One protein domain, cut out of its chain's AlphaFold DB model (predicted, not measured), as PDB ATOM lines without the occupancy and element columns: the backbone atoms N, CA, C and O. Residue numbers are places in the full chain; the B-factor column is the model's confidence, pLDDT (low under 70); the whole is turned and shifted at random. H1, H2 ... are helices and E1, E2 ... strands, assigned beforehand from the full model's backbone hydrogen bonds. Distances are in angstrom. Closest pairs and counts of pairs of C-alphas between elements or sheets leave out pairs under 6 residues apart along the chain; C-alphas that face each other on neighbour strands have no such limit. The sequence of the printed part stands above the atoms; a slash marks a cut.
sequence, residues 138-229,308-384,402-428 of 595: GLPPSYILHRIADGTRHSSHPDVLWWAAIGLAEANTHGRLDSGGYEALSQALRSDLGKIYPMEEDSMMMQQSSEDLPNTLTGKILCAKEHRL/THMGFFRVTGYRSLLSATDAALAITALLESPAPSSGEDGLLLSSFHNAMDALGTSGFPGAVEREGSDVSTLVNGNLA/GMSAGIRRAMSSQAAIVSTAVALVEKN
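What this domain is: This is residues 138 to 229, 308 to 384 and 402 to 428 of the 595 residues of the protein "Hypothetical protein" of Corethron hystrix (UniProt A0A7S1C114). A small three-stranded sheet has helices H2 and H3 over one face, with H1 packed on H2; H5, leading out of E3, joins this part to a second helical group, in which H6 lies side by side with H5 and the long H9 crosses H5. Residues 415 to 428, of which 415 to 426 belong to H9, stick out from the body. The printed part has 196 residues, with nine named helices and three named strands in the order H1 H2 H3 H4 E1 E2 E3 H5 H6 H7 H8 H9; it is mostly helix, and the sheet E1 E2 E3 is antiparallel. The whole is compact, with a radius of gyration of the C-alphas of 17.7 A, and spans 54 by 44 by 34 A.

How they stand to each other: H1, residues 141 to 151, and H2, residues 158 to 173, form a helical hairpin at a shallow tilt of 30 degrees; their closest C-alphas, Ser 142 and Ala 164, are 4.7 A apart. H2 and H3, residues 179 to 196, form another at 11 degrees, closest at the C-alphas of Asn 172 and Tyr 182, 6.8 A. E1, residues 221 to 227, and E2, residues 308 to 316, are antiparallel, with N 222 and O 313 within hydrogen-bond range at 2.8 A. E2 and E3, residues 320 to 323, form a hairpin, with N 314 and O 322 at 2.8 A. H2 and H3 on one face of this sheet make two layers, helices over strands, with heights over the sheet of 9.1 A and 9.2 A. H4, residues 201 to 204, only grazes the sheet. H5, residues 324 to 336, stands up from the sheet and touches H2 with residues 324 to 329 alone, closest at the C-alphas of Ala 324 and Ile 166, 4.7 A. H5 and H6, residues 344 to 359, form a helical hairpin at 15 degrees, closest at the C-alphas of Leu 335 and Ser 351, 5.4 A. H9, residues 403 to 426, touches H5 about perpendicular at 76 degrees, closest at the C-alphas of Gly 406 and Ala 330, 4.1 A. H7, residues 367 to 370, touches no helix; H8, residues 376 to 379, only grazes the sheet. Every O i to N i+4 pair is within hydrogen-bond range in H1, H2, H3, H5 and H9, and 10 of 12 in H6; H4, H7 and H8 are too short for one.

Where its parts are: H1 begins at C-alpha 141 (74.251, 67.614, -24.605). H2 measures 22.4 A, H3 25.9 A, E2 22.6 A, H6 23.4 A and H9 34.6 A. H9 ends at C-alpha 426 (86.689, 31.052, -28.628).

The domain as a whole: The C-alphas farthest apart, Met 199 and Lys 427, are 57.1 A apart. Residues 230 to 307 and 385 to 401 are not printed, with C-alpha gaps of 9.0 A and 15.4 A. H4 to E1 is a long link. Mean pLDDT of the printed part is 77.0, and 55 residues are under 70, among them 199 to 212 and 360 to 384.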
ATOM      1  N   GLY A 138      80.411  65.462 -30.327       90.00
ATOM      2  CA  GLY A 138      80.932  66.678 -29.712       90.00
ATOM      3  C   GLY A 138      80.763  66.646 -28.196       90.00
ATOM      4  O   GLY A 138      80.677  65.583 -27.581       90.00
ATOM      5  N   LEU A 139      80.652  67.832 -27.601       92.75
ATOM      6  CA  LEU A 139      80.370  67.972 -26.174       92.75
ATOM      7  C   LEU A 139      79.047  67.278 -25.792       92.75
ATOM      8  O   LEU A 139      78.065  67.397 -26.535       92.75
ATOM      9  N   PRO A 140      78.977  66.609 -24.624       95.06
ATOM     10  CA  PRO A 140      77.743  65.988 -24.154       95.06
ATOM     11  C   PRO A 140      76.583  67.001 -24.087       95.06
ATOM     12  O   PRO A 140      76.751  68.070 -23.489       95.06
ATOM     13  N   PRO A 141      75.387  66.687 -24.625       93.88
ATOM     14  CA  PRO A 141      74.251  67.614 -24.605       93.88
ATOM     15  C   PRO A 141      73.848  68.058 -23.195       93.88
ATOM     16  O   PRO A 141      73.509  69.221 -22.984       93.88
ATOM     17  N   SER A 142      73.951  67.163 -22.207       92.88
ATOM     18  CA  SER A 142      73.686  67.480 -20.798       92.88
ATOM     19  C   SER A 142      74.629  68.560 -20.254       92.88
ATOM     20  O   SER A 142      74.202  69.435 -19.504       92.88
ATOM     21  N   TYR A 143      75.897  68.544 -20.672       93.94
ATOM     22  CA  TYR A 143      76.885  69.547 -20.290       93.94
ATOM     23  C   TYR A 143      76.596  70.902 -20.947       93.94
ATOM     24  O   TYR A 143      76.675  71.938 -20.288       93.94
ATOM     25  N   ILE A 144      76.195  70.907 -22.223       94.12
ATOM     26  CA  ILE A 144      75.781  72.131 -22.928       94.12
ATOM     27  C   ILE A 144      74.571  72.760 -22.228       94.12
ATOM     28  O   ILE A 144      74.574  73.956 -21.940       94.12
ATOM     29  N   LEU A 145      73.560  71.953 -21.892       92.50
ATOM     30  CA  LEU A 145      72.375  72.419 -21.170       92.50
ATOM     31  C   LEU A 145      72.725  72.974 -19.787       92.50
ATOM     32  O   LEU A 145      72.202  74.017 -19.402       92.50
ATOM     33  N   HIS A 146      73.659  72.346 -19.071       91.81
ATOM     34  CA  HIS A 146      74.174  72.879 -17.811       91.81
ATOM     35  C   HIS A 146      74.861  74.240 -17.988       91.81
ATOM     36  O   HIS A 146      74.622  75.153 -17.202       91.81
ATOM     37  N   ARG A 147      75.653  74.434 -19.050       91.94
ATOM     38  CA  ARG A 147      76.279  75.733 -19.352       91.94
ATOM     39  C   ARG A 147      75.253  76.818 -19.684       91.94
ATOM     40  O   ARG A 147      75.412  77.959 -19.257       91.94
ATOM     41  N   ILE A 148      74.180  76.466 -20.389       92.25
ATOM     42  CA  ILE A 148      73.057  77.382 -20.643       92.25
ATOM     43  C   ILE A 148      72.326  77.715 -19.330       92.25
ATOM     44  O   ILE A 148      72.000  78.877 -19.076       92.25
ATOM     45  N   ALA A 149      72.102  76.723 -18.464       90.12
ATOM     46  CA  ALA A 149      71.505  76.929 -17.146       90.12
ATOM     47  C   ALA A 149      72.368  77.841 -16.252       90.12
ATOM     48  O   ALA A 149      71.830  78.692 -15.543       90.12
ATOM     49  N   ASP A 150      73.694  77.728 -16.345       86.75
ATOM     50  CA  ASP A 150      74.640  78.606 -15.651       86.75
ATOM     51  C   ASP A 150      74.539  80.059 -16.121       86.75
ATOM     52  O   ASP A 150      74.416  80.976 -15.307       86.75
ATOM     53  N   GLY A 151      74.423  80.278 -17.434       86.06
ATOM     54  CA  GLY A 151      74.183  81.610 -17.995       86.06
ATOM     55  C   GLY A 151      72.849  82.244 -17.573       86.06
ATOM     56  O   GLY A 151      72.743  83.468 -17.504       86.06
ATOM     57  N   THR A 152      71.836  81.436 -17.246       85.19
ATOM     58  CA  THR A 152      70.498  81.914 -16.843       85.19
ATOM     59  C   THR A 152      70.297  81.993 -15.325       85.19
ATOM     60  O   THR A 152      69.168  82.193 -14.881       85.19
ATOM     61  N   ARG A 153      71.370  81.870 -14.522       72.31
ATOM     62  CA  ARG A 153      71.355  81.827 -13.040       72.31
ATOM     63  C   ARG A 153      70.595  80.636 -12.428       72.31
ATOM     64  O   ARG A 153      70.394  80.609 -11.217       72.31
ATOM     65  N   HIS A 154      70.227  79.630 -13.224       71.12
ATOM     66  CA  HIS A 154      69.627  78.381 -12.736       71.12
ATOM     67  C   HIS A 154      70.678  77.324 -12.347       71.12
ATOM     68  O   HIS A 154      70.309  76.256 -11.860       71.12
ATOM     69  N   SER A 155      71.982  77.613 -12.480       64.06
ATOM     70  CA  SER A 155      73.079  76.730 -12.031       64.06
ATOM     71  C   SER A 155      73.106  76.456 -10.532       64.06
ATOM     72  O   SER A 155      73.802  75.549 -10.093       64.06
ATOM     73  N   SER A 156      72.336  77.196  -9.732       66.75
ATOM     74  CA  SER A 156      72.223  76.932  -8.294       66.75
ATOM     75  C   SER A 156      71.488  75.623  -7.976       66.75
ATOM     76  O   SER A 156      71.588  75.135  -6.852       66.75
ATOM     77  N   HIS A 157      70.748  75.040  -8.928       81.75
ATOM     78  CA  HIS A 157      70.068  73.766  -8.705       81.75
ATOM     79  C   HIS A 157      71.038  72.585  -8.862       81.75
ATOM     80  O   HIS A 157      71.505  72.322  -9.974       81.75
ATOM     81  N   PRO A 158      71.287  71.804  -7.795       84.00
ATOM     82  CA  PRO A 158      72.227  70.687  -7.851       84.00
ATOM     83  C   PRO A 158      71.785  69.588  -8.825       84.00
ATOM     84  O   PRO A 158      72.626  68.904  -9.395       84.00
ATOM     85  N   ASP A 159      70.482  69.444  -9.083       85.44
ATOM     86  CA  ASP A 159      69.958  68.459 -10.037       85.44
ATOM     87  C   ASP A 159      70.454  68.685 -11.472       85.44
ATOM     88  O   ASP A 159      70.746  67.722 -12.180       85.44
ATOM     89  N   VAL A 160      70.624  69.942 -11.894       88.69
ATOM     90  CA  VAL A 160      71.122  70.257 -13.242       88.69
ATOM     91  C   VAL A 160      72.582  69.825 -13.386       88.69
ATOM     92  O   VAL A 160      72.963  69.248 -14.406       88.69
ATOM     93  N   LEU A 161      73.388  70.036 -12.341       90.50
ATOM     94  CA  LEU A 161      74.766  69.548 -12.285       90.50
ATOM     95  C   LEU A 161      74.808  68.016 -12.227       90.50
ATOM     96  O   LEU A 161      75.640  67.401 -12.891       90.50
ATOM     97  N   TRP A 162      73.887  67.384 -11.496       91.69
ATOM     98  CA  TRP A 162      73.775  65.926 -11.430       91.69
ATOM     99  C   TRP A 162      73.502  65.301 -12.803       91.69
ATOM    100  O   TRP A 162      74.192  64.362 -13.198       91.69
ATOM    101  N   TRP A 163      72.553  65.840 -13.570       91.62
ATOM    102  CA  TRP A 163      72.275  65.357 -14.927       91.62
ATOM    103  C   TRP A 163      73.442  65.612 -15.888       91.62
ATOM    104  O   TRP A 163      73.735  64.770 -16.740       91.62
ATOM    105  N   ALA A 164      74.155  66.733 -15.727       94.25
ATOM    106  CA  ALA A 164      75.388  66.992 -16.467       94.25
ATOM    107  C   ALA A 164      76.457  65.933 -16.169       94.25
ATOM    108  O   ALA A 164      77.044  65.385 -17.100       94.25
ATOM    109  N   ALA A 165      76.648  65.592 -14.891       94.44
ATOM    110  CA  ALA A 165      77.584  64.563 -14.452       94.44
ATOM    111  C   ALA A 165      77.215  63.167 -14.983       94.44
ATOM    112  O   ALA A 165      78.099  62.452 -15.452       94.44
ATOM    113  N   ILE A 166      75.926  62.795 -14.981       94.50
ATOM    114  CA  ILE A 166      75.453  61.531 -15.576       94.50
ATOM    115  C   ILE A 166      75.767  61.488 -17.073       94.50
ATOM    116  O   ILE A 166      76.339  60.508 -17.541       94.50
ATOM    117  N   GLY A 167      75.436  62.535 -17.834       94.81
ATOM    118  CA  GLY A 167      75.706  62.531 -19.277       94.81
ATOM    119  C   GLY A 167      77.200  62.597 -19.621       94.81
ATOM    120  O   GLY A 167      77.618  62.025 -20.623       94.81
ATOM    121  N   LEU A 168      78.029  63.212 -18.769       95.50
ATOM    122  CA  LEU A 168      79.486  63.141 -18.901       95.50
ATOM    123  C   LEU A 168      80.008  61.714 -18.641       95.50
ATOM    124  O   LEU A 168      80.872  61.230 -19.373       95.50
ATOM    125  N   ALA A 169      79.475  61.022 -17.629       94.44
ATOM    126  CA  ALA A 169      79.814  59.628 -17.345       94.44
ATOM    127  C   ALA A 169      79.345  58.672 -18.460       94.44
ATOM    128  O   ALA A 169      80.075  57.752 -18.831       94.44
ATOM    129  N   GLU A 170      78.164  58.910 -19.039       93.38
ATOM    130  CA  GLU A 170      77.645  58.169 -20.198       93.38
ATOM    131  C   GLU A 170      78.559  58.320 -21.420       93.38
ATOM    132  O   GLU A 170      78.943  57.315 -22.024       93.38
ATOM    133  N   ALA A 171      78.989  59.548 -21.726       92.81
ATOM    134  CA  ALA A 171      79.878  59.811 -22.853       92.81
ATOM    135  C   ALA A 171      81.245  59.121 -22.695       92.81
ATOM    136  O   ALA A 171      81.791  58.611 -23.673       92.81
ATOM    137  N   ASN A 172      81.772  59.062 -21.467       90.81
ATOM    138  CA  ASN A 172      83.020  58.366 -21.153       90.81
ATOM    139  C   ASN A 172      82.877  56.840 -21.264       90.81
ATOM    140  O   ASN A 172      83.671  56.181 -21.926       90.81
ATOM    141  N   THR A 173      81.834  56.269 -20.653       89.69
ATOM    142  CA  THR A 173      81.589  54.813 -20.667       89.69
ATOM    143  C   THR A 173      81.333  54.256 -22.066       89.69
ATOM    144  O   THR A 173      81.717  53.120 -22.339       89.69
ATOM    145  N   HIS A 174      80.738  55.045 -22.966       89.00
ATOM    146  CA  HIS A 174      80.501  54.654 -24.361       89.00
ATOM    147  C   HIS A 174      81.640  55.046 -25.316       89.00
ATOM    148  O   HIS A 174      81.505  54.831 -26.519       89.00
ATOM    149  N   GLY A 175      82.744  55.622 -24.822       86.56
ATOM    150  CA  GLY A 175      83.886  56.019 -25.655       86.56
ATOM    151  C   GLY A 175      83.570  57.121 -26.672       86.56
ATOM    152  O   GLY A 175      84.172  57.159 -27.741       86.56
ATOM    153  N   ARG A 176      82.597  57.995 -26.373       88.88
ATOM    154  CA  ARG A 176      82.228  59.148 -27.219       88.88
ATOM    155  C   ARG A 176      83.077  60.384 -26.944       88.88
ATOM    156  O   ARG A 176      83.098  61.295 -27.767       88.88
ATOM    157  N   LEU A 177      83.717  60.417 -25.780       90.62
ATOM    158  CA  LEU A 177      84.604  61.479 -25.333       90.62
ATOM    159  C   LEU A 177      85.997  60.899 -25.103       90.62
ATOM    160  O   LEU A 177      86.136  59.773 -24.625       90.62
ATOM    161  N   ASP A 178      87.011  61.674 -25.460       89.75
ATOM    162  CA  ASP A 178      88.406  61.328 -25.256       89.75
ATOM    163  C   ASP A 178      88.806  61.448 -23.780       89.75
ATOM    164  O   ASP A 178      88.157  62.126 -22.978       89.75
ATOM    165  N   SER A 179      89.900  60.786 -23.409       87.81
ATOM    166  CA  SER A 179      90.392  60.809 -22.026       87.81
ATOM    167  C   SER A 179      90.738  62.226 -21.538       87.81
ATOM    168  O   SER A 179      90.370  62.591 -20.417       87.81
ATOM    169  N   GLY A 180      91.371  63.040 -22.391       90.94
ATOM    170  CA  GLY A 180      91.714  64.433 -22.096       90.94
ATOM    171  C   GLY A 180      90.477  65.322 -21.966       90.94
ATOM    172  O   GLY A 180      90.338  66.060 -20.987       90.94
ATOM    173  N   GLY A 181      89.527  65.196 -22.894       91.50
ATOM    174  CA  GLY A 181      88.251  65.899 -22.825       91.50
ATOM    175  C   GLY A 181      87.429  65.530 -21.594       91.50
ATOM    176  O   GLY A 181      86.857  66.411 -20.950       91.50
ATOM    177  N   TYR A 182      87.413  64.258 -21.186       93.12
ATOM    178  CA  TYR A 182      86.762  63.858 -19.938       93.12
ATOM    179  C   TYR A 182      87.394  64.532 -18.718       93.12
ATOM    180  O   TYR A 182      86.682  65.051 -17.852       93.12
ATOM    181  N   GLU A 183      88.725  64.553 -18.638       92.69
ATOM    182  CA  GLU A 183      89.439  65.187 -17.534       92.69
ATOM    183  C   GLU A 183      89.132  66.690 -17.455       92.69
ATOM    184  O   GLU A 183      88.740  67.189 -16.400       92.69
ATOM    185  N   ALA A 184      89.203  67.406 -18.573       94.31
ATOM    186  CA  ALA A 184      88.937  68.838 -18.599       94.31
ATOM    187  C   ALA A 184      87.463  69.179 -18.288       94.31
ATOM    188  O   ALA A 184      87.189  70.092 -17.501       94.31
ATOM    189  N   LEU A 185      86.492  68.431 -18.828       95.12
ATOM    190  CA  LEU A 185      85.071  68.643 -18.518       95.12
ATOM    191  C   LEU A 185      84.728  68.283 -17.068       95.12
ATOM    192  O   LEU A 185      83.953  68.995 -16.422       95.12
ATOM    193  N   SER A 186      85.316  67.215 -16.530       94.50
ATOM    194  CA  SER A 186      85.110  66.831 -15.132       94.50
ATOM    195  C   SER A 186      85.718  67.865 -14.177       94.50
ATOM    196  O   SER A 186      85.083  68.208 -13.178       94.50
ATOM    197  N   GLN A 187      86.891  68.432 -14.484       93.62
ATOM    198  CA  GLN A 187      87.474  69.543 -13.717       93.62
ATOM    199  C   GLN A 187      86.573  70.781 -13.736       93.62
ATOM    200  O   GLN A 187      86.368  71.416 -12.698       93.62
ATOM    201  N   ALA A 188      85.969  71.088 -14.883       93.25
ATOM    202  CA  ALA A 188      85.034  72.199 -14.998       93.25
ATOM    203  C   ALA A 188      83.769  71.975 -14.140       93.25
ATOM    204  O   ALA A 188      83.384  72.865 -13.384       93.25
ATOM    205  N   LEU A 189      83.173  70.774 -14.175       92.62
ATOM    206  CA  LEU A 189      82.033  70.422 -13.312       92.62
ATOM    207  C   LEU A 189      82.393  70.430 -11.819       92.62
ATOM    208  O   LEU A 189      81.578  70.823 -10.989       92.62
ATOM    209  N   ARG A 190      83.617  70.034 -11.458       91.62
ATOM    210  CA  ARG A 190      84.131  70.116 -10.084       91.62
ATOM    211  C   ARG A 190      84.246  71.565  -9.601       91.62
ATOM    212  O   ARG A 190      83.893  71.843  -8.460       91.62
ATOM    213  N   SER A 191      84.703  72.479 -10.456       90.12
ATOM    214  CA  SER A 191      84.718  73.914 -10.140       90.12
ATOM    215  C   SER A 191      83.302  74.454  -9.931       90.12
ATOM    216  O   SER A 191      83.061  75.195  -8.981       90.12
ATOM    217  N   ASP A 192      82.349  74.040 -10.767       89.81
ATOM    218  CA  ASP A 192      80.945  74.434 -10.624       89.81
ATOM    219  C   ASP A 192      80.318  73.861  -9.340       89.81
ATOM    220  O   ASP A 192      79.587  74.561  -8.642       89.81
ATOM    221  N   LEU A 193      80.685  72.635  -8.956       89.44
ATOM    222  CA  LEU A 193      80.278  72.030  -7.687       89.44
ATOM    223  C   LEU A 193      80.778  72.837  -6.475       89.44
ATOM    224  O   LEU A 193      80.011  73.046  -5.536       89.44
ATOM    225  N   GLY A 194      82.018  73.340  -6.516       86.25
ATOM    226  CA  GLY A 194      82.580  74.212  -5.474       86.25
ATOM    227  C   GLY A 194      81.829  75.542  -5.326       86.25
ATOM    228  O   GLY A 194      81.677  76.049  -4.218       86.25
ATOM    229  N   LYS A 195      81.255  76.073  -6.417       87.06
ATOM    230  CA  LYS A 195      80.391  77.272  -6.365       87.06
ATOM    231  C   LYS A 195      79.062  77.001  -5.656       87.06
ATOM    232  O   LYS A 195      78.552  77.886  -4.973       87.06
ATOM    233  N   ILE A 196      78.498  75.801  -5.824       86.25
ATOM    234  CA  ILE A 196      77.233  75.392  -5.186       86.25
ATOM    235  C   ILE A 196      77.460  75.038  -3.707       86.25
ATOM    236  O   ILE A 196      76.627  75.367  -2.861       86.25
ATOM    237  N   TYR A 197      78.593  74.406  -3.381       84.81
ATOM    238  CA  TYR A 197      78.936  73.944  -2.029       84.81
ATOM    239  C   TYR A 197      80.267  74.538  -1.505       84.81
ATOM    240  O   TYR A 197      81.213  73.796  -1.240       84.81
ATOM    241  N   PRO A 198      80.351  75.865  -1.274       73.75
ATOM    242  CA  PRO A 198      81.607  76.554  -0.941       73.75
ATOM    243  C   PRO A 198      82.163  76.265   0.467       73.75
ATOM    244  O   PRO A 198      83.324  76.537   0.738       73.75
ATOM    245  N   MET A 199      81.348  75.735   1.387       57.28
ATOM    246  CA  MET A 199      81.726  75.499   2.795       57.28
ATOM    247  C   MET A 199      82.237  74.074   3.067       57.28
ATOM    248  O   MET A 199      82.553  73.743   4.207       57.28
ATOM    249  N   GLU A 200      82.275  73.208   2.049       57.50
ATOM    250  CA  GLU A 200      82.479  71.764   2.230       57.50
ATOM    251  C   GLU A 200      83.614  71.185   1.366       57.50
ATOM    252  O   GLU A 200      83.794  69.969   1.368       57.50
ATOM    253  N   GLU A 201      84.418  72.015   0.683       51.88
ATOM    254  CA  GLU A 201      85.494  71.550  -0.217       51.88
ATOM    255  C   GLU A 201      86.470  70.575   0.469       51.88
ATOM    256  O   GLU A 201      86.744  69.503  -0.073       51.88
ATOM    257  N   ASP A 202      86.909  70.874   1.696       47.91
ATOM    258  CA  ASP A 202      87.827  70.005   2.450       47.91
ATOM    259  C   ASP A 202      87.146  68.745   3.018       47.91
ATOM    260  O   ASP A 202      87.779  67.698   3.156       47.91
ATOM    261  N   SER A 203      85.842  68.808   3.321       50.44
ATOM    262  CA  SER A 203      85.081  67.664   3.859       50.44
ATOM    263  C   SER A 203      84.607  66.699   2.764       50.44
ATOM    264  O   SER A 203      84.424  65.510   3.018       50.44
ATOM    265  N   MET A 204      84.427  67.188   1.535       51.16
ATOM    266  CA  MET A 204      83.941  66.412   0.390       51.16
ATOM    267  C   MET A 204      85.053  65.677  -0.378       51.16
ATOM    268  O   MET A 204      84.746  64.793  -1.177       51.16
ATOM    269  N   MET A 205      86.332  66.002  -0.147       50.19
ATOM    270  CA  MET A 205      87.463  65.496  -0.945       50.19
ATOM    271  C   MET A 205      88.046  64.132  -0.542       50.19
ATOM    272  O   MET A 205      88.990  63.680  -1.189       50.19
ATOM    273  N   MET A 206      87.540  63.439   0.480       49.34
ATOM    274  CA  MET A 206      88.347  62.377   1.112       49.34
ATOM    275  C   MET A 206      87.644  61.066   1.456       49.34
ATOM    276  O   MET A 206      88.247  60.250   2.148       49.34
ATOM    277  N   GLN A 207      86.421  60.792   0.996       51.91
ATOM    278  CA  GLN A 207      85.736  59.558   1.410       51.91
ATOM    279  C   GLN A 207      85.022  58.853   0.255       51.91
ATOM    280  O   GLN A 207      83.882  59.141  -0.092       51.91
ATOM    281  N   GLN A 208      85.710  57.858  -0.318       53.31
ATOM    282  CA  GLN A 208      85.094  56.826  -1.161       53.31
ATOM    283  C   GLN A 208      84.155  55.907  -0.349       53.31
ATOM    284  O   GLN A 208      83.324  55.198  -0.925       53.31
ATOM    285  N   SER A 209      84.285  55.898   0.984       60.53
ATOM    286  CA  SER A 209      83.454  55.120   1.901       60.53
ATOM    287  C   SER A 209      82.196  55.888   2.287       60.53
ATOM    288  O   SER A 209      82.257  56.929   2.929       60.53
ATOM    289  N   SER A 210      81.028  55.316   1.984       65.12
ATOM    290  CA  SER A 210      79.735  55.877   2.396       65.12
ATOM    291  C   SER A 210      79.514  55.889   3.918       65.12
ATOM    292  O   SER A 210      78.600  56.540   4.413       65.12
ATOM    293  N   GLU A 211      80.341  55.155   4.666       65.75
ATOM    294  CA  GLU A 211      80.160  54.874   6.094       65.75
ATOM    295  C   GLU A 211      80.391  56.082   6.999       65.75
ATOM    296  O   GLU A 211      79.746  56.189   8.048       65.75
ATOM    297  N   ASP A 212      81.281  56.972   6.570       68.31
ATOM    298  CA  ASP A 212      81.734  58.129   7.336       68.31
ATOM    299  C   ASP A 212      80.917  59.394   7.010       68.31
ATOM    300  O   ASP A 212      81.081  60.426   7.661       68.31
ATOM    301  N   LEU A 213      79.987  59.312   6.047       72.56
ATOM    302  CA  LEU A 213      79.181  60.457   5.643       72.56
ATOM    303  C   LEU A 213      78.059  60.771   6.644       72.56
ATOM    304  O   LEU A 213      77.238  59.900   6.962       72.56
ATOM    305  N   PRO A 214      77.951  62.032   7.101       70.88
ATOM    306  CA  PRO A 214      76.827  62.458   7.915       70.88
ATOM    307  C   PRO A 214      75.525  62.495   7.102       70.88
ATOM    308  O   PRO A 214      75.490  62.902   5.941       70.88
ATOM    309  N   ASN A 215      74.414  62.124   7.748       69.06
ATOM    310  CA  ASN A 215      73.082  62.100   7.124       69.06
ATOM    311  C   ASN A 215      72.621  63.489   6.632       69.06
ATOM    312  O   ASN A 215      71.747  63.572   5.770       69.06
ATOM    313  N   THR A 216      73.209  64.572   7.149       73.62
ATOM    314  CA  THR A 216      72.952  65.960   6.725       73.62
ATOM    315  C   THR A 216      73.350  66.235   5.274       73.62
ATOM    316  O   THR A 216      72.889  67.215   4.698       73.62
ATOM    317  N   LEU A 217      74.176  65.377   4.668       74.88
ATOM    318  CA  LEU A 217      74.595  65.498   3.270       74.88
ATOM    319  C   LEU A 217      73.624  64.825   2.293       74.88
ATOM    320  O   LEU A 217      73.883  64.829   1.094       74.88
ATOM    321  N   THR A 218      72.513  64.248   2.769       76.38
ATOM    322  CA  THR A 218      71.513  63.604   1.901       76.38
ATOM    323  C   THR A 218      71.049  64.561   0.800       76.38
ATOM    324  O   THR A 218      70.666  65.696   1.065       76.38
ATOM    325  N   GLY A 219      71.089  64.097  -0.450       75.50
ATOM    326  CA  GLY A 219      70.734  64.865  -1.643       75.50
ATOM    327  C   GLY A 219      71.886  65.661  -2.259       75.50
ATOM    328  O   GLY A 219      71.759  66.061  -3.418       75.50
ATOM    329  N   LYS A 220      73.004  65.851  -1.542       83.62
ATOM    330  CA  LYS A 220      74.187  66.563  -2.047       83.62
ATOM    331  C   LYS A 220      75.008  65.709  -3.007       83.62
ATOM    332  O   LYS A 220      74.945  64.475  -2.992       83.62
ATOM    333  N   ILE A 221      75.793  66.393  -3.831       87.62
ATOM    334  CA  ILE A 221      76.698  65.791  -4.811       87.62
ATOM    335  C   ILE A 221      78.130  65.934  -4.306       87.62
ATOM    336  O   ILE A 221      78.517  66.988  -3.811       87.62
ATOM    337  N   LEU A 222      78.909  64.870  -4.440       87.75
ATOM    338  CA  LEU A 222      80.308  64.771  -4.053       87.75
ATOM    339  C   LEU A 222      81.161  64.533  -5.294       87.75
ATOM    340  O   LEU A 222      80.706  63.924  -6.264       87.75
ATOM    341  N   CYS A 223      82.424  64.941  -5.223       88.38
ATOM    342  CA  CYS A 223      83.417  64.695  -6.258       88.38
ATOM    343  C   CYS A 223      84.622  63.982  -5.643       88.38
ATOM    344  O   CYS A 223      85.276  64.520  -4.750       88.38
ATOM    345  N   ALA A 224      84.925  62.778  -6.124       87.69
ATOM    346  CA  ALA A 224      86.042  61.977  -5.630       87.69
ATOM    347  C   ALA A 224      86.618  61.089  -6.739       87.69
ATOM    348  O   ALA A 224      85.987  60.873  -7.770       87.69
ATOM    349  N   LYS A 225      87.821  60.548  -6.531       88.44
ATOM    350  CA  LYS A 225      88.385  59.554  -7.453       88.44
ATOM    351  C   LYS A 225      87.528  58.285  -7.422       88.44
ATOM    352  O   LYS A 225      87.277  57.742  -6.349       88.44
ATOM    353  N   GLU A 226      87.105  57.805  -8.582       90.12
ATOM    354  CA  GLU A 226      86.335  56.576  -8.771       90.12
ATOM    355  C   GLU A 226      87.143  55.552  -9.573       90.12
ATOM    356  O   GLU A 226      87.869  55.902 -10.505       90.12
ATOM    357  N   HIS A 227      87.018  54.272  -9.223       90.44
ATOM    358  CA  HIS A 227      87.634  53.187  -9.983       90.44
ATOM    359  C   HIS A 227      86.784  52.834 -11.216       90.44
ATOM    360  O   HIS A 227      85.561  52.775 -11.125       90.44
ATOM    361  N   ARG A 228      87.423  52.528 -12.353       90.44
ATOM    362  CA  ARG A 228      86.817  52.029 -13.605       90.44
ATOM    363  C   ARG A 228      86.358  50.562 -13.472       90.44
ATOM    364  O   ARG A 228      86.692  49.697 -14.286       90.44
ATOM    365  N   LEU A 229      85.631  50.263 -12.398       91.88
ATOM    366  CA  LEU A 229      85.037  48.958 -12.111       91.88
ATOM    367  C   LEU A 229      83.551  48.986 -12.452       91.88
ATOM    368  O   LEU A 229      82.887  49.999 -12.249       91.88
ATOM    369  N   THR A 308      91.764  54.637 -12.152       90.00
ATOM    370  CA  THR A 308      91.000  55.702 -11.486       90.00
ATOM    371  C   THR A 308      90.709  56.877 -12.407       90.00
ATOM    372  O   THR A 308      91.587  57.321 -13.137       90.00
ATOM    373  N   HIS A 309      89.506  57.434 -12.302       90.19
ATOM    374  CA  HIS A 309      89.091  58.675 -12.955       90.19
ATOM    375  C   HIS A 309      88.317  59.557 -11.965       90.19
ATOM    376  O   HIS A 309      88.036  59.136 -10.842       90.19
ATOM    377  N   MET A 310      87.996  60.795 -12.334       91.56
ATOM    378  CA  MET A 310      87.204  61.667 -11.467       91.56
ATOM    379  C   MET A 310      85.719  61.310 -11.549       91.56
ATOM    380  O   MET A 310      85.111  61.490 -12.593       91.56
ATOM    381  N   GLY A 311      85.144  60.821 -10.454       92.06
ATOM    382  CA  GLY A 311      83.737  60.444 -10.364       92.06
ATOM    383  C   GLY A 311      82.896  61.462  -9.598       92.06
ATOM    384  O   GLY A 311      83.390  62.226  -8.759       92.06
ATOM    385  N   PHE A 312      81.594  61.432  -9.873       92.56
ATOM    386  CA  PHE A 312      80.582  62.214  -9.170       92.56
ATOM    387  C   PHE A 312      79.606  61.276  -8.474       92.56
ATOM    388  O   PHE A 312      79.129  60.307  -9.066       92.56
ATOM    389  N   PHE A 313      79.285  61.582  -7.222       89.44
ATOM    390  CA  PHE A 313      78.425  60.750  -6.391       89.44
ATOM    391  C   PHE A 313      77.295  61.570  -5.818       89.44
ATOM    392  O   PHE A 313      77.523  62.649  -5.284       89.44
ATOM    393  N   ARG A 314      76.087  61.028  -5.844       86.56
ATOM    394  CA  ARG A 314      74.963  61.599  -5.120       86.56
ATOM    395  C   ARG A 314      74.761  60.849  -3.817       86.56
ATOM    396  O   ARG A 314      74.625  59.625  -3.820       86.56
ATOM    397  N   VAL A 315      74.707  61.582  -2.710       82.00
ATOM    398  CA  VAL A 315      74.334  61.009  -1.416       82.00
ATOM    399  C   VAL A 315      72.842  60.733  -1.434       82.00
ATOM    400  O   VAL A 315      72.018  61.647  -1.425       82.00
ATOM    401  N   THR A 316      72.478  59.461  -1.465       74.06
ATOM    402  CA  THR A 316      71.098  59.024  -1.287       74.06
ATOM    403  C   THR A 316      70.833  58.822   0.208       74.06
ATOM    404  O   THR A 316      71.765  58.581   0.981       74.06
ATOM    405  N   GLY A 317      69.571  58.903   0.640       65.00
ATOM    406  CA  GLY A 317      69.212  58.713   2.052       65.00
ATOM    407  C   GLY A 317      69.784  57.419   2.652       65.00
ATOM    408  O   GLY A 317      70.022  56.446   1.934       65.00
ATOM    409  N   TYR A 318      69.999  57.416   3.972       66.56
ATOM    410  CA  TYR A 318      70.544  56.280   4.736       66.56
ATOM    411  C   TYR A 318      71.993  55.877   4.389       66.56
ATOM    412  O   TYR A 318      72.304  54.689   4.323       66.56
ATOM    413  N   ARG A 319      72.900  56.856   4.220       63.91
ATOM    414  CA  ARG A 319      74.354  56.638   4.005       63.91
ATOM    415  C   ARG A 319      74.683  55.784   2.779       63.91
ATOM    416  O   ARG A 319      75.588  54.948   2.794       63.91
ATOM    417  N   SER A 320      73.929  55.995   1.713       74.56
ATOM    418  CA  SER A 320      74.116  55.307   0.445       74.56
ATOM    419  C   SER A 320      74.608  56.306  -0.606       74.56
ATOM    420  O   SER A 320      74.275  57.490  -0.556       74.56
ATOM    421  N   LEU A 321      75.451  55.846  -1.529       80.56
ATOM    422  CA  LEU A 321      76.022  56.662  -2.599       80.56
ATOM    423  C   LEU A 321      75.615  56.070  -3.942       80.56
ATOM    424  O   LEU A 321      75.842  54.885  -4.182       80.56
ATOM    425  N   LEU A 322      75.074  56.908  -4.818       86.56
ATOM    426  CA  LEU A 322      74.843  56.575  -6.218       86.56
ATOM    427  C   LEU A 322      75.931  57.236  -7.065       86.56
ATOM    428  O   LEU A 322      76.056  58.459  -7.046       86.56
ATOM    429  N   SER A 323      76.726  56.443  -7.784       90.69
ATOM    430  CA  SER A 323      77.674  56.978  -8.769       90.69
ATOM    431  C   SER A 323      76.933  57.481 -10.004       90.69
ATOM    432  O   SER A 323      75.959  56.863 -10.439       90.69
ATOM    433  N   ALA A 324      77.408  58.578 -10.595       93.00
ATOM    434  CA  ALA A 324      76.942  59.042 -11.899       93.00
ATOM    435  C   ALA A 324      77.189  57.986 -12.991       93.00
ATOM    436  O   ALA A 324      76.355  57.822 -13.879       93.00
ATOM    437  N   THR A 325      78.286  57.227 -12.884       93.69
ATOM    438  CA  THR A 325      78.622  56.117 -13.786       93.69
ATOM    439  C   THR A 325      77.635  54.961 -13.630       93.69
ATOM    440  O   THR A 325      77.082  54.483 -14.620       93.69
ATOM    441  N   ASP A 326      77.349  54.554 -12.387       92.12
ATOM    442  CA  ASP A 326      76.371  53.494 -12.100       92.12
ATOM    443  C   ASP A 326      74.960  53.912 -12.557       92.12
ATOM    444  O   ASP A 326      74.238  53.123 -13.166       92.12
ATOM    445  N   ALA A 327      74.573  55.173 -12.328       91.62
ATOM    446  CA  ALA A 327      73.302  55.718 -12.796       91.62
ATOM    447  C   ALA A 327      73.206  55.712 -14.329       91.62
ATOM    448  O   ALA A 327      72.197  55.258 -14.865       91.62
ATOM    449  N   ALA A 328      74.251  56.161 -15.037       93.75
ATOM    450  CA  ALA A 328      74.294  56.155 -16.498       93.75
ATOM    451  C   ALA A 328      74.094  54.739 -17.057       93.75
ATOM    452  O   ALA A 328      73.196  54.518 -17.862       93.75
ATOM    453  N   LEU A 329      74.852  53.761 -16.556       92.75
ATOM    454  CA  LEU A 329      74.740  52.358 -16.965       92.75
ATOM    455  C   LEU A 329      73.354  51.760 -16.664       92.75
ATOM    456  O   LEU A 329      72.814  51.011 -17.478       92.75
ATOM    457  N   ALA A 330      72.762  52.094 -15.515       90.94
ATOM    458  CA  ALA A 330      71.417  51.652 -15.154       90.94
ATOM    459  C   ALA A 330      70.343  52.227 -16.090       90.94
ATOM    460  O   ALA A 330      69.434  51.504 -16.494       90.94
ATOM    461  N   ILE A 331      70.461  53.506 -16.454       91.06
ATOM    462  CA  ILE A 331      69.563  54.179 -17.402       91.06
ATOM    463  C   ILE A 331      69.724  53.576 -18.798       91.06
ATOM    464  O   ILE A 331      68.728  53.215 -19.420       91.06
ATOM    465  N   THR A 332      70.960  53.384 -19.264       91.56
ATOM    466  CA  THR A 332      71.248  52.717 -20.539       91.56
ATOM    467  C   THR A 332      70.598  51.334 -20.594       91.56
ATOM    468  O   THR A 332      69.925  51.011 -21.566       91.56
ATOM    469  N   ALA A 333      70.694  50.543 -19.523       89.44
ATOM    470  CA  ALA A 333      70.094  49.212 -19.484       89.44
ATOM    471  C   ALA A 333      68.552  49.210 -19.447       89.44
ATOM    472  O   ALA A 333      67.934  48.239 -19.888       89.44
ATOM    473  N   LEU A 334      67.916  50.266 -18.922       86.75
ATOM    474  CA  LEU A 334      66.459  50.447 -19.017       86.75
ATOM    475  C   LEU A 334      66.017  50.759 -20.449       86.75
ATOM    476  O   LEU A 334      64.929  50.347 -20.838       86.75
ATOM    477  N   LEU A 335      66.853  51.461 -21.216       87.06
ATOM    478  CA  LEU A 335      66.590  51.782 -22.620       87.06
ATOM    479  C   LEU A 335      66.829  50.577 -23.542       87.06
ATOM    480  O   LEU A 335      66.059  50.362 -24.468       87.06
ATOM    481  N   GLU A 336      67.866  49.776 -23.275       83.56
ATOM    482  CA  GLU A 336      68.218  48.589 -24.072       83.56
ATOM    483  C   GLU A 336      67.212  47.437 -23.943       83.56
ATOM    484  O   GLU A 336      67.097  46.608 -24.843       83.56
ATOM    485  N   SER A 337      66.530  47.334 -22.802       72.25
ATOM    486  CA  SER A 337      65.707  46.177 -22.462       72.25
ATOM    487  C   SER A 337      64.275  46.624 -22.175       72.25
ATOM    488  O   SER A 337      63.981  47.050 -21.053       72.25
ATOM    489  N   PRO A 338      63.355  46.514 -23.148       62.00
ATOM    490  CA  PRO A 338      61.984  46.927 -22.928       62.00
ATOM    491  C   PRO A 338      61.264  46.049 -21.903       62.00
ATOM    492  O   PRO A 338      61.516  44.848 -21.769       62.00
ATOM    493  N   ALA A 339      60.382  46.658 -21.107       53.47
ATOM    494  CA  ALA A 339      59.528  45.920 -20.181       53.47
ATOM    495  C   ALA A 339      58.531  45.049 -20.968       53.47
ATOM    496  O   ALA A 339      58.089  45.457 -22.037       53.47
ATOM    497  N   PRO A 340      58.158  43.851 -20.490       49.00
ATOM    498  CA  PRO A 340      57.236  42.973 -21.205       49.00
ATOM    499  C   PRO A 340      55.791  43.507 -21.129       49.00
ATOM    500  O   PRO A 340      54.974  42.991 -20.375       49.00
ATOM    501  N   SER A 341      55.457  44.542 -21.901       41.84
ATOM    502  CA  SER A 341      54.087  45.059 -22.023       41.84
ATOM    503  C   SER A 341      53.726  45.371 -23.479       41.84
ATOM    504  O   SER A 341      54.295  46.269 -24.080       41.84
ATOM    505  N   SER A 342      52.802  44.577 -24.029       38.44
ATOM    506  CA  SER A 342      51.962  44.780 -25.230       38.44
ATOM    507  C   SER A 342      52.372  45.844 -26.279       38.44
ATOM    508  O   SER A 342      52.110  47.028 -26.083       38.44
ATOM    509  N   GLY A 343      52.854  45.377 -27.445       49.34
ATOM    510  CA  GLY A 343      52.987  46.130 -28.713       49.34
ATOM    511  C   GLY A 343      54.350  46.799 -28.950       49.34
ATOM    512  O   GLY A 343      54.799  47.556 -28.102       49.34
ATOM    513  N   GLU A 344      54.997  46.548 -30.098       54.97
ATOM    514  CA  GLU A 344      56.372  47.003 -30.418       54.97
ATOM    515  C   GLU A 344      56.594  48.518 -30.246       54.97
ATOM    516  O   GLU A 344      57.549  48.919 -29.581       54.97
ATOM    517  N   ASP A 345      55.658  49.358 -30.691       52.91
ATOM    518  CA  ASP A 345      55.778  50.822 -30.560       52.91
ATOM    519  C   ASP A 345      55.542  51.329 -29.124       52.91
ATOM    520  O   ASP A 345      56.115  52.331 -28.687       52.91
ATOM    521  N   GLY A 346      54.737  50.608 -28.335       60.16
ATOM    522  CA  GLY A 346      54.511  50.903 -26.915       60.16
ATOM    523  C   GLY A 346      55.695  50.509 -26.025       60.16
ATOM    524  O   GLY A 346      55.876  51.066 -24.935       60.16
ATOM    525  N   LEU A 347      56.538  49.579 -26.486       66.94
ATOM    526  CA  LEU A 347      57.694  49.069 -25.745       66.94
ATOM    527  C   LEU A 347      58.828  50.097 -25.664       66.94
ATOM    528  O   LEU A 347      59.400  50.287 -24.590       66.94
ATOM    529  N   LEU A 348      59.142  50.800 -26.754       73.75
ATOM    530  CA  LEU A 348      60.200  51.820 -26.746       73.75
ATOM    531  C   LEU A 348      59.795  53.041 -25.916       73.75
ATOM    532  O   LEU A 348      60.567  53.504 -25.076       73.75
ATOM    533  N   LEU A 349      58.556  53.517 -26.085       79.88
ATOM    534  CA  LEU A 349      58.042  54.656 -25.325       79.88
ATOM    535  C   LEU A 349      57.960  54.352 -23.823       79.88
ATOM    536  O   LEU A 349      58.337  55.185 -23.000       79.88
ATOM    537  N   SER A 350      57.518  53.147 -23.450       76.88
ATOM    538  CA  SER A 350      57.503  52.729 -22.042       76.88
ATOM    539  C   SER A 350      58.911  52.614 -21.459       76.88
ATOM    540  O   SER A 350      59.137  53.048 -20.333       76.88
ATOM    541  N   SER A 351      59.882  52.110 -22.222       79.62
ATOM    542  CA  SER A 351      61.294  52.061 -21.811       79.62
ATOM    543  C   SER A 351      61.869  53.456 -21.589       79.62
ATOM    544  O   SER A 351      62.539  53.698 -20.585       79.62
ATOM    545  N   PHE A 352      61.544  54.395 -22.480       85.19
ATOM    546  CA  PHE A 352      61.932  55.793 -22.352       85.19
ATOM    547  C   PHE A 352      61.323  56.454 -21.111       85.19
ATOM    548  O   PHE A 352      62.050  57.072 -20.337       85.19
ATOM    549  N   HIS A 353      60.020  56.285 -20.864       83.25
ATOM    550  CA  HIS A 353      59.380  56.809 -19.654       83.25
ATOM    551  C   HIS A 353      59.958  56.179 -18.382       83.25
ATOM    552  O   HIS A 353      60.294  56.900 -17.450       83.25
ATOM    553  N   ASN A 354      60.199  54.866 -18.373       81.19
ATOM    554  CA  ASN A 354      60.838  54.180 -17.247       81.19
ATOM    555  C   ASN A 354      62.246  54.724 -16.951       81.19
ATOM    556  O   ASN A 354      62.634  54.866 -15.789       81.19
ATOM    557  N   ALA A 355      63.026  55.007 -17.997       85.81
ATOM    558  CA  ALA A 355      64.346  55.615 -17.881       85.81
ATOM    559  C   ALA A 355      64.265  57.069 -17.385       85.81
ATOM    560  O   ALA A 355      65.056  57.473 -16.530       85.81
ATOM    561  N   MET A 356      63.286  57.840 -17.868       84.19
ATOM    562  CA  MET A 356      63.030  59.213 -17.428       84.19
ATOM    563  C   MET A 356      62.621  59.264 -15.950       84.19
ATOM    564  O   MET A 356      63.176  60.055 -15.187       84.19
ATOM    565  N   ASP A 357      61.732  58.371 -15.521       80.38
ATOM    566  CA  ASP A 357      61.306  58.243 -14.127       80.38
ATOM    567  C   ASP A 357      62.479  57.861 -13.214       80.38
ATOM    568  O   ASP A 357      62.594  58.366 -12.097       80.38
ATOM    569  N   ALA A 358      63.405  57.021 -13.695       81.31
ATOM    570  CA  ALA A 358      64.625  56.680 -12.961       81.31
ATOM    571  C   ALA A 358      65.598  57.869 -12.815       81.31
ATOM    572  O   ALA A 358      66.332  57.932 -11.825       81.31
ATOM    573  N   LEU A 359      65.611  58.803 -13.774       79.56
ATOM    574  CA  LEU A 359      66.415  60.032 -13.735       79.56
ATOM    575  C   LEU A 359      65.806  61.098 -12.802       79.56
ATOM    576  O   LEU A 359      66.523  61.962 -12.283       79.56
ATOM    577  N   GLY A 360      64.486  61.045 -12.604       66.75
ATOM    578  CA  GLY A 360      63.712  61.991 -11.811       66.75
ATOM    579  C   GLY A 360      64.097  61.990 -10.331       66.75
ATOM    580  O   GLY A 360      63.885  61.026  -9.598       66.75
ATOM    581  N   THR A 361      64.597  63.130  -9.850       50.91
ATOM    582  CA  THR A 361      64.910  63.341  -8.430       50.91
ATOM    583  C   THR A 361      63.663  63.280  -7.531       50.91
ATOM    584  O   THR A 361      63.783  62.987  -6.345       50.91
ATOM    585  N   SER A 362      62.454  63.510  -8.054       42.97
ATOM    586  CA  SER A 362      61.193  63.506  -7.285       42.97
ATOM    587  C   SER A 362      60.822  62.142  -6.686       42.97
ATOM    588  O   SER A 362      60.039  62.090  -5.737       42.97
ATOM    589  N   GLY A 363      61.443  61.052  -7.151       40.81
ATOM    590  CA  GLY A 363      61.365  59.740  -6.504       40.81
ATOM    591  C   GLY A 363      62.175  59.624  -5.206       40.81
ATOM    592  O   GLY A 363      61.968  58.680  -4.452       40.81
ATOM    593  N   PHE A 364      63.077  60.567  -4.904       42.91
ATOM    594  CA  PHE A 364      63.964  60.472  -3.738       42.91
ATOM    595  C   PHE A 364      63.411  61.094  -2.442       42.91
ATOM    596  O   PHE A 364      63.718  60.542  -1.388       42.91
ATOM    597  N   PRO A 365      62.593  62.172  -2.458       33.47
ATOM    598  CA  PRO A 365      61.885  62.642  -1.264       33.47
ATOM    599  C   PRO A 365      60.401  62.229  -1.224       33.47
ATOM    600  O   PRO A 365      59.865  62.038  -0.141       33.47
ATOM    601  N   GLY A 366      59.723  62.053  -2.368       33.12
ATOM    602  CA  GLY A 366      58.283  61.740  -2.408       33.12
ATOM    603  C   GLY A 366      57.935  60.277  -2.108       33.12
ATOM    604  O   GLY A 366      56.851  59.985  -1.605       33.12
ATOM    605  N   ALA A 367      58.870  59.355  -2.352       35.66
ATOM    606  CA  ALA A 367      58.744  57.958  -1.935       35.66
ATOM    607  C   ALA A 367      59.021  57.759  -0.433       35.66
ATOM    608  O   ALA A 367      58.760  56.685   0.088       35.66
ATOM    609  N   VAL A 368      59.522  58.781   0.273       37.59
ATOM    610  CA  VAL A 368      59.840  58.696   1.709       37.59
ATOM    611  C   VAL A 368      58.580  58.787   2.576       37.59
ATOM    612  O   VAL A 368      58.569  58.252   3.680       37.59
ATOM    613  N   GLU A 369      57.500  59.402   2.081       34.50
ATOM    614  CA  GLU A 369      56.269  59.576   2.868       34.50
ATOM    615  C   GLU A 369      55.125  58.627   2.492       34.50
ATOM    616  O   GLU A 369      54.236  58.417   3.316       34.50
ATOM    617  N   ARG A 370      55.111  58.041   1.283       36.72
ATOM    618  CA  ARG A 370      53.940  57.267   0.825       36.72
ATOM    619  C   ARG A 370      54.061  55.756   0.856       36.72
ATOM    620  O   ARG A 370      53.034  55.103   0.978       36.72
ATOM    621  N   GLU A 371      55.262  55.202   0.865       33.56
ATOM    622  CA  GLU A 371      55.489  53.789   1.156       33.56
ATOM    623  C   GLU A 371      56.864  53.682   1.802       33.56
ATOM    624  O   GLU A 371      57.797  54.318   1.331       33.56
ATOM    625  N   GLY A 372      57.022  52.898   2.871       34.97
ATOM    626  CA  GLY A 372      58.315  52.637   3.520       34.97
ATOM    627  C   GLY A 372      59.292  51.847   2.635       34.97
ATOM    628  O   GLY A 372      59.758  50.779   3.023       34.97
ATOM    629  N   SER A 373      59.560  52.337   1.424       38.72
ATOM    630  CA  SER A 373      60.476  51.781   0.443       38.72
ATOM    631  C   SER A 373      61.867  52.360   0.694       38.72
ATOM    632  O   SER A 373      62.222  53.483   0.342       38.72
ATOM    633  N   ASP A 374      62.655  51.568   1.408       40.88
ATOM    634  CA  ASP A 374      64.018  51.886   1.796       40.88
ATOM    635  C   ASP A 374      64.916  52.124   0.572       40.88
ATOM    636  O   ASP A 374      65.360  51.182  -0.084       40.88
ATOM    637  N   VAL A 375      65.290  53.381   0.317       43.59
ATOM    638  CA  VAL A 375      66.361  53.774  -0.628       43.59
ATOM    639  C   VAL A 375      67.687  53.063  -0.296       43.59
ATOM    640  O   VAL A 375      68.503  52.804  -1.179       43.59
ATOM    641  N   SER A 376      67.867  52.642   0.964       41.06
ATOM    642  CA  SER A 376      68.991  51.807   1.404       41.06
ATOM    643  C   SER A 376      69.055  50.454   0.673       41.06
ATOM    644  O   SER A 376      70.142  49.914   0.488       41.06
ATOM    645  N   THR A 377      67.932  49.925   0.172       48.31
ATOM    646  CA  THR A 377      67.885  48.661  -0.589       48.31
ATOM    647  C   THR A 377      68.368  48.789  -2.035       48.31
ATOM    648  O   THR A 377      68.728  47.771  -2.630       48.31
ATOM    649  N   LEU A 378      68.451  50.012  -2.585       51.03
ATOM    650  CA  LEU A 378      69.054  50.267  -3.900       51.03
ATOM    651  C   LEU A 378      70.548  49.915  -3.897       51.03
ATOM    652  O   LEU A 378      71.060  49.376  -4.876       51.03
ATOM    653  N   VAL A 379      71.227  50.183  -2.778       47.53
ATOM    654  CA  VAL A 379      72.678  50.002  -2.623       47.53
ATOM    655  C   VAL A 379      73.030  48.788  -1.764       47.53
ATOM    656  O   VAL A 379      74.014  48.119  -2.056       47.53
ATOM    657  N   ASN A 380      72.195  48.394  -0.795       41.88
ATOM    658  CA  ASN A 380      72.521  47.311   0.144       41.88
ATOM    659  C   ASN A 380      72.177  45.890  -0.343       41.88
ATOM    660  O   ASN A 380      72.088  44.961   0.455       41.88
ATOM    661  N   GLY A 381      71.967  45.686  -1.644       41.44
ATOM    662  CA  GLY A 381      71.927  44.344  -2.235       41.44
ATOM    663  C   GLY A 381      70.731  43.453  -1.863       41.44
ATOM    664  O   GLY A 381      70.666  42.325  -2.348       41.44
ATOM    665  N   ASN A 382      69.739  43.917  -1.097       39.69
ATOM    666  CA  ASN A 382      68.538  43.129  -0.772       39.69
ATOM    667  C   ASN A 382      67.490  43.153  -1.910       39.69
ATOM    668  O   ASN A 382      66.311  43.440  -1.725       39.69
ATOM    669  N   LEU A 383      67.955  42.847  -3.125       44.28
ATOM    670  CA  LEU A 383      67.215  42.924  -4.390       44.28
ATOM    671  C   LEU A 383      66.137  41.836  -4.558       44.28
ATOM    672  O   LEU A 383      65.209  42.033  -5.338       44.28
ATOM    673  N   ALA A 384      66.241  40.710  -3.845       35.69
ATOM    674  CA  ALA A 384      65.299  39.590  -3.958       35.69
ATOM    675  C   ALA A 384      63.969  39.840  -3.217       35.69
ATOM    676  O   ALA A 384      62.916  39.413  -3.678       35.69
ATOM    677  N   GLY A 402      62.004  51.793 -12.330       72.62
ATOM    678  CA  GLY A 402      62.936  52.713 -11.652       72.62
ATOM    679  C   GLY A 402      64.398  52.242 -11.529       72.62
ATOM    680  O   GLY A 402      64.790  51.177 -12.008       72.62
ATOM    681  N   MET A 403      65.228  53.054 -10.859       82.50
ATOM    682  CA  MET A 403      66.699  52.924 -10.834       82.50
ATOM    683  C   MET A 403      67.210  51.536 -10.395       82.50
ATOM    684  O   MET A 403      68.143  51.004 -10.993       82.50
ATOM    685  N   SER A 404      66.576  50.881  -9.410       78.38
ATOM    686  CA  SER A 404      66.986  49.522  -8.989       78.38
ATOM    687  C   SER A 404      66.813  48.461 -10.073       78.38
ATOM    688  O   SER A 404      67.592  47.508 -10.140       78.38
ATOM    689  N   ALA A 405      65.772  48.595 -10.895       78.56
ATOM    690  CA  ALA A 405      65.534  47.691 -12.005       78.56
ATOM    691  C   ALA A 405      66.566  47.923 -13.106       78.56
ATOM    692  O   ALA A 405      67.085  46.951 -13.650       78.56
ATOM    693  N   GLY A 406      66.930  49.186 -13.353       84.19
ATOM    694  CA  GLY A 406      68.020  49.543 -14.258       84.19
ATOM    695  C   GLY A 406      69.352  48.941 -13.832       84.19
ATOM    696  O   GLY A 406      70.006  48.293 -14.638       84.19
ATOM    697  N   ILE A 407      69.707  49.027 -12.547       86.62
ATOM    698  CA  ILE A 407      70.932  48.409 -12.012       86.62
ATOM    699  C   ILE A 407      70.937  46.888 -12.243       86.62
ATOM    700  O   ILE A 407      71.938  46.330 -12.688       86.62
ATOM    701  N   ARG A 408      69.813  46.194 -11.999       84.38
ATOM    702  CA  ARG A 408      69.696  44.745 -12.280       84.38
ATOM    703  C   ARG A 408      69.887  44.417 -13.752       84.38
ATOM    704  O   ARG A 408      70.627  43.489 -14.075       84.38
ATOM    705  N   ARG A 409      69.227  45.174 -14.626       85.19
ATOM    706  CA  ARG A 409      69.346  44.999 -16.075       85.19
ATOM    707  C   ARG A 409      70.764  45.299 -16.551       85.19
ATOM    708  O   ARG A 409      71.259  44.556 -17.382       85.19
ATOM    709  N   ALA A 410      71.442  46.296 -15.983       90.38
ATOM    710  CA  ALA A 410      72.826  46.638 -16.311       90.38
ATOM    711  C   ALA A 410      73.807  45.519 -15.937       90.38
ATOM    712  O   ALA A 410      74.664  45.146 -16.733       90.38
ATOM    713  N   MET A 411      73.644  44.926 -14.751       89.00
ATOM    714  CA  MET A 411      74.441  43.766 -14.338       89.00
ATOM    715  C   MET A 411      74.224  42.570 -15.280       89.00
ATOM    716  O   MET A 411      75.193  41.963 -15.735       89.00
ATOM    717  N   SER A 412      72.965  42.255 -15.608       88.50
ATOM    718  CA  SER A 412      72.634  41.161 -16.532       88.50
ATOM    719  C   SER A 412      73.162  41.421 -17.949       88.50
ATOM    720  O   SER A 412      73.804  40.557 -18.545       88.50
ATOM    721  N   SER A 413      72.975  42.640 -18.466       89.06
ATOM    722  CA  SER A 413      73.415  43.026 -19.807       89.06
ATOM    723  C   SER A 413      74.933  42.982 -19.945       89.06
ATOM    724  O   SER A 413      75.445  42.489 -20.946       89.06
ATOM    725  N   GLN A 414      75.675  43.414 -18.923       92.31
ATOM    726  CA  GLN A 414      77.133  43.313 -18.932       92.31
ATOM    727  C   GLN A 414      77.617  41.863 -18.887       92.31
ATOM    728  O   GLN A 414      78.560  41.513 -19.597       92.31
ATOM    729  N   ALA A 415      76.977  41.001 -18.093       90.50
ATOM    730  CA  ALA A 415      77.297  39.578 -18.087       90.50
ATOM    731  C   ALA A 415      77.055  38.938 -19.465       90.50
ATOM    732  O   ALA A 415      77.910  38.192 -19.948       90.50
ATOM    733  N   ALA A 416      75.950  39.294 -20.130       89.94
ATOM    734  CA  ALA A 416      75.653  38.863 -21.493       89.94
ATOM    735  C   ALA A 416      76.703  39.359 -22.502       89.94
ATOM    736  O   ALA A 416      77.188  38.570 -23.308       89.94
ATOM    737  N   ILE A 417      77.115  40.632 -22.431       91.88
ATOM    738  CA  ILE A 417      78.155  41.203 -23.305       91.88
ATOM    739  C   ILE A 417      79.478  40.449 -23.161       91.88
ATOM    740  O   ILE A 417      80.046  40.028 -24.167       91.88
ATOM    741  N   VAL A 418      79.955  40.248 -21.928       92.44
ATOM    742  CA  VAL A 418      81.228  39.553 -21.679       92.44
ATOM    743  C   VAL A 418      81.152  38.103 -22.161       92.44
ATOM    744  O   VAL A 418      82.056  37.648 -22.858       92.44
ATOM    745  N   SER A 419      80.066  37.391 -21.851       91.38
ATOM    746  CA  SER A 419      79.868  35.999 -22.278       91.38
ATOM    747  C   SER A 419      79.865  35.861 -23.804       91.38
ATOM    748  O   SER A 419      80.597  35.043 -24.364       91.38
ATOM    749  N   THR A 420      79.114  36.719 -24.502       91.62
ATOM    750  CA  THR A 420      79.051  36.724 -25.969       91.62
ATOM    751  C   THR A 420      80.396  37.080 -26.593       91.62
ATOM    752  O   THR A 420      80.816  36.432 -27.549       91.62
ATOM    753  N   ALA A 421      81.107  38.069 -26.047       92.31
ATOM    754  CA  ALA A 421      82.428  38.449 -26.534       92.31
ATOM    755  C   ALA A 421      83.436  37.295 -26.430       92.31
ATOM    756  O   ALA A 421      84.135  36.999 -27.400       92.31
ATOM    757  N   VAL A 422      83.471  36.608 -25.284       91.69
ATOM    758  CA  VAL A 422      84.320  35.426 -25.080       91.69
ATOM    759  C   VAL A 422      83.938  34.320 -26.062       91.69
ATOM    760  O   VAL A 422      84.807  33.800 -26.761       91.69
ATOM    761  N   ALA A 423      82.643  34.033 -26.213       91.38
ATOM    762  CA  ALA A 423      82.161  33.019 -27.147       91.38
ATOM    763  C   ALA A 423      82.551  33.318 -28.607       91.38
ATOM    764  O   ALA A 423      82.897  32.398 -29.349       91.38
ATOM    765  N   LEU A 424      82.527  34.587 -29.032       91.81
ATOM    766  CA  LEU A 424      82.967  34.989 -30.373       91.81
ATOM    767  C   LEU A 424      84.464  34.749 -30.593       91.81
ATOM    768  O   LEU A 424      84.861  34.335 -31.686       91.81
ATOM    769  N   VAL A 425      85.294  34.983 -29.573       90.62
ATOM    770  CA  VAL A 425      86.742  34.737 -29.650       90.62
ATOM    771  C   VAL A 425      87.059  33.258 -29.652       90.62
ATOM    772  O   VAL A 425      87.853  32.816 -30.480       90.62
ATOM    773  N   GLU A 426      86.452  32.491 -28.749       90.38
ATOM    774  CA  GLU A 426      86.689  31.052 -28.628       90.38
ATOM    775  C   GLU A 426      86.268  30.305 -29.894       90.38
ATOM    776  O   GLU A 426      86.980  29.418 -30.361       90.38
ATOM    777  N   LYS A 427      85.151  30.719 -30.505       91.12
ATOM    778  CA  LYS A 427      84.671  30.168 -31.780       91.12
ATOM    779  C   LYS A 427      85.405  30.728 -33.000       91.12
ATOM    780  O   LYS A 427      85.116  30.297 -34.113       91.12
ATOM    781  N   ASN A 428      86.320  31.685 -32.816       89.94
ATOM    782  CA  ASN A 428      86.988  32.421 -33.891       89.94
ATOM    783  C   ASN A 428      85.991  32.947 -34.949       89.94
ATOM    784  O   ASN A 428      86.214  32.833 -36.153       89.94
TER     785      ASN A 428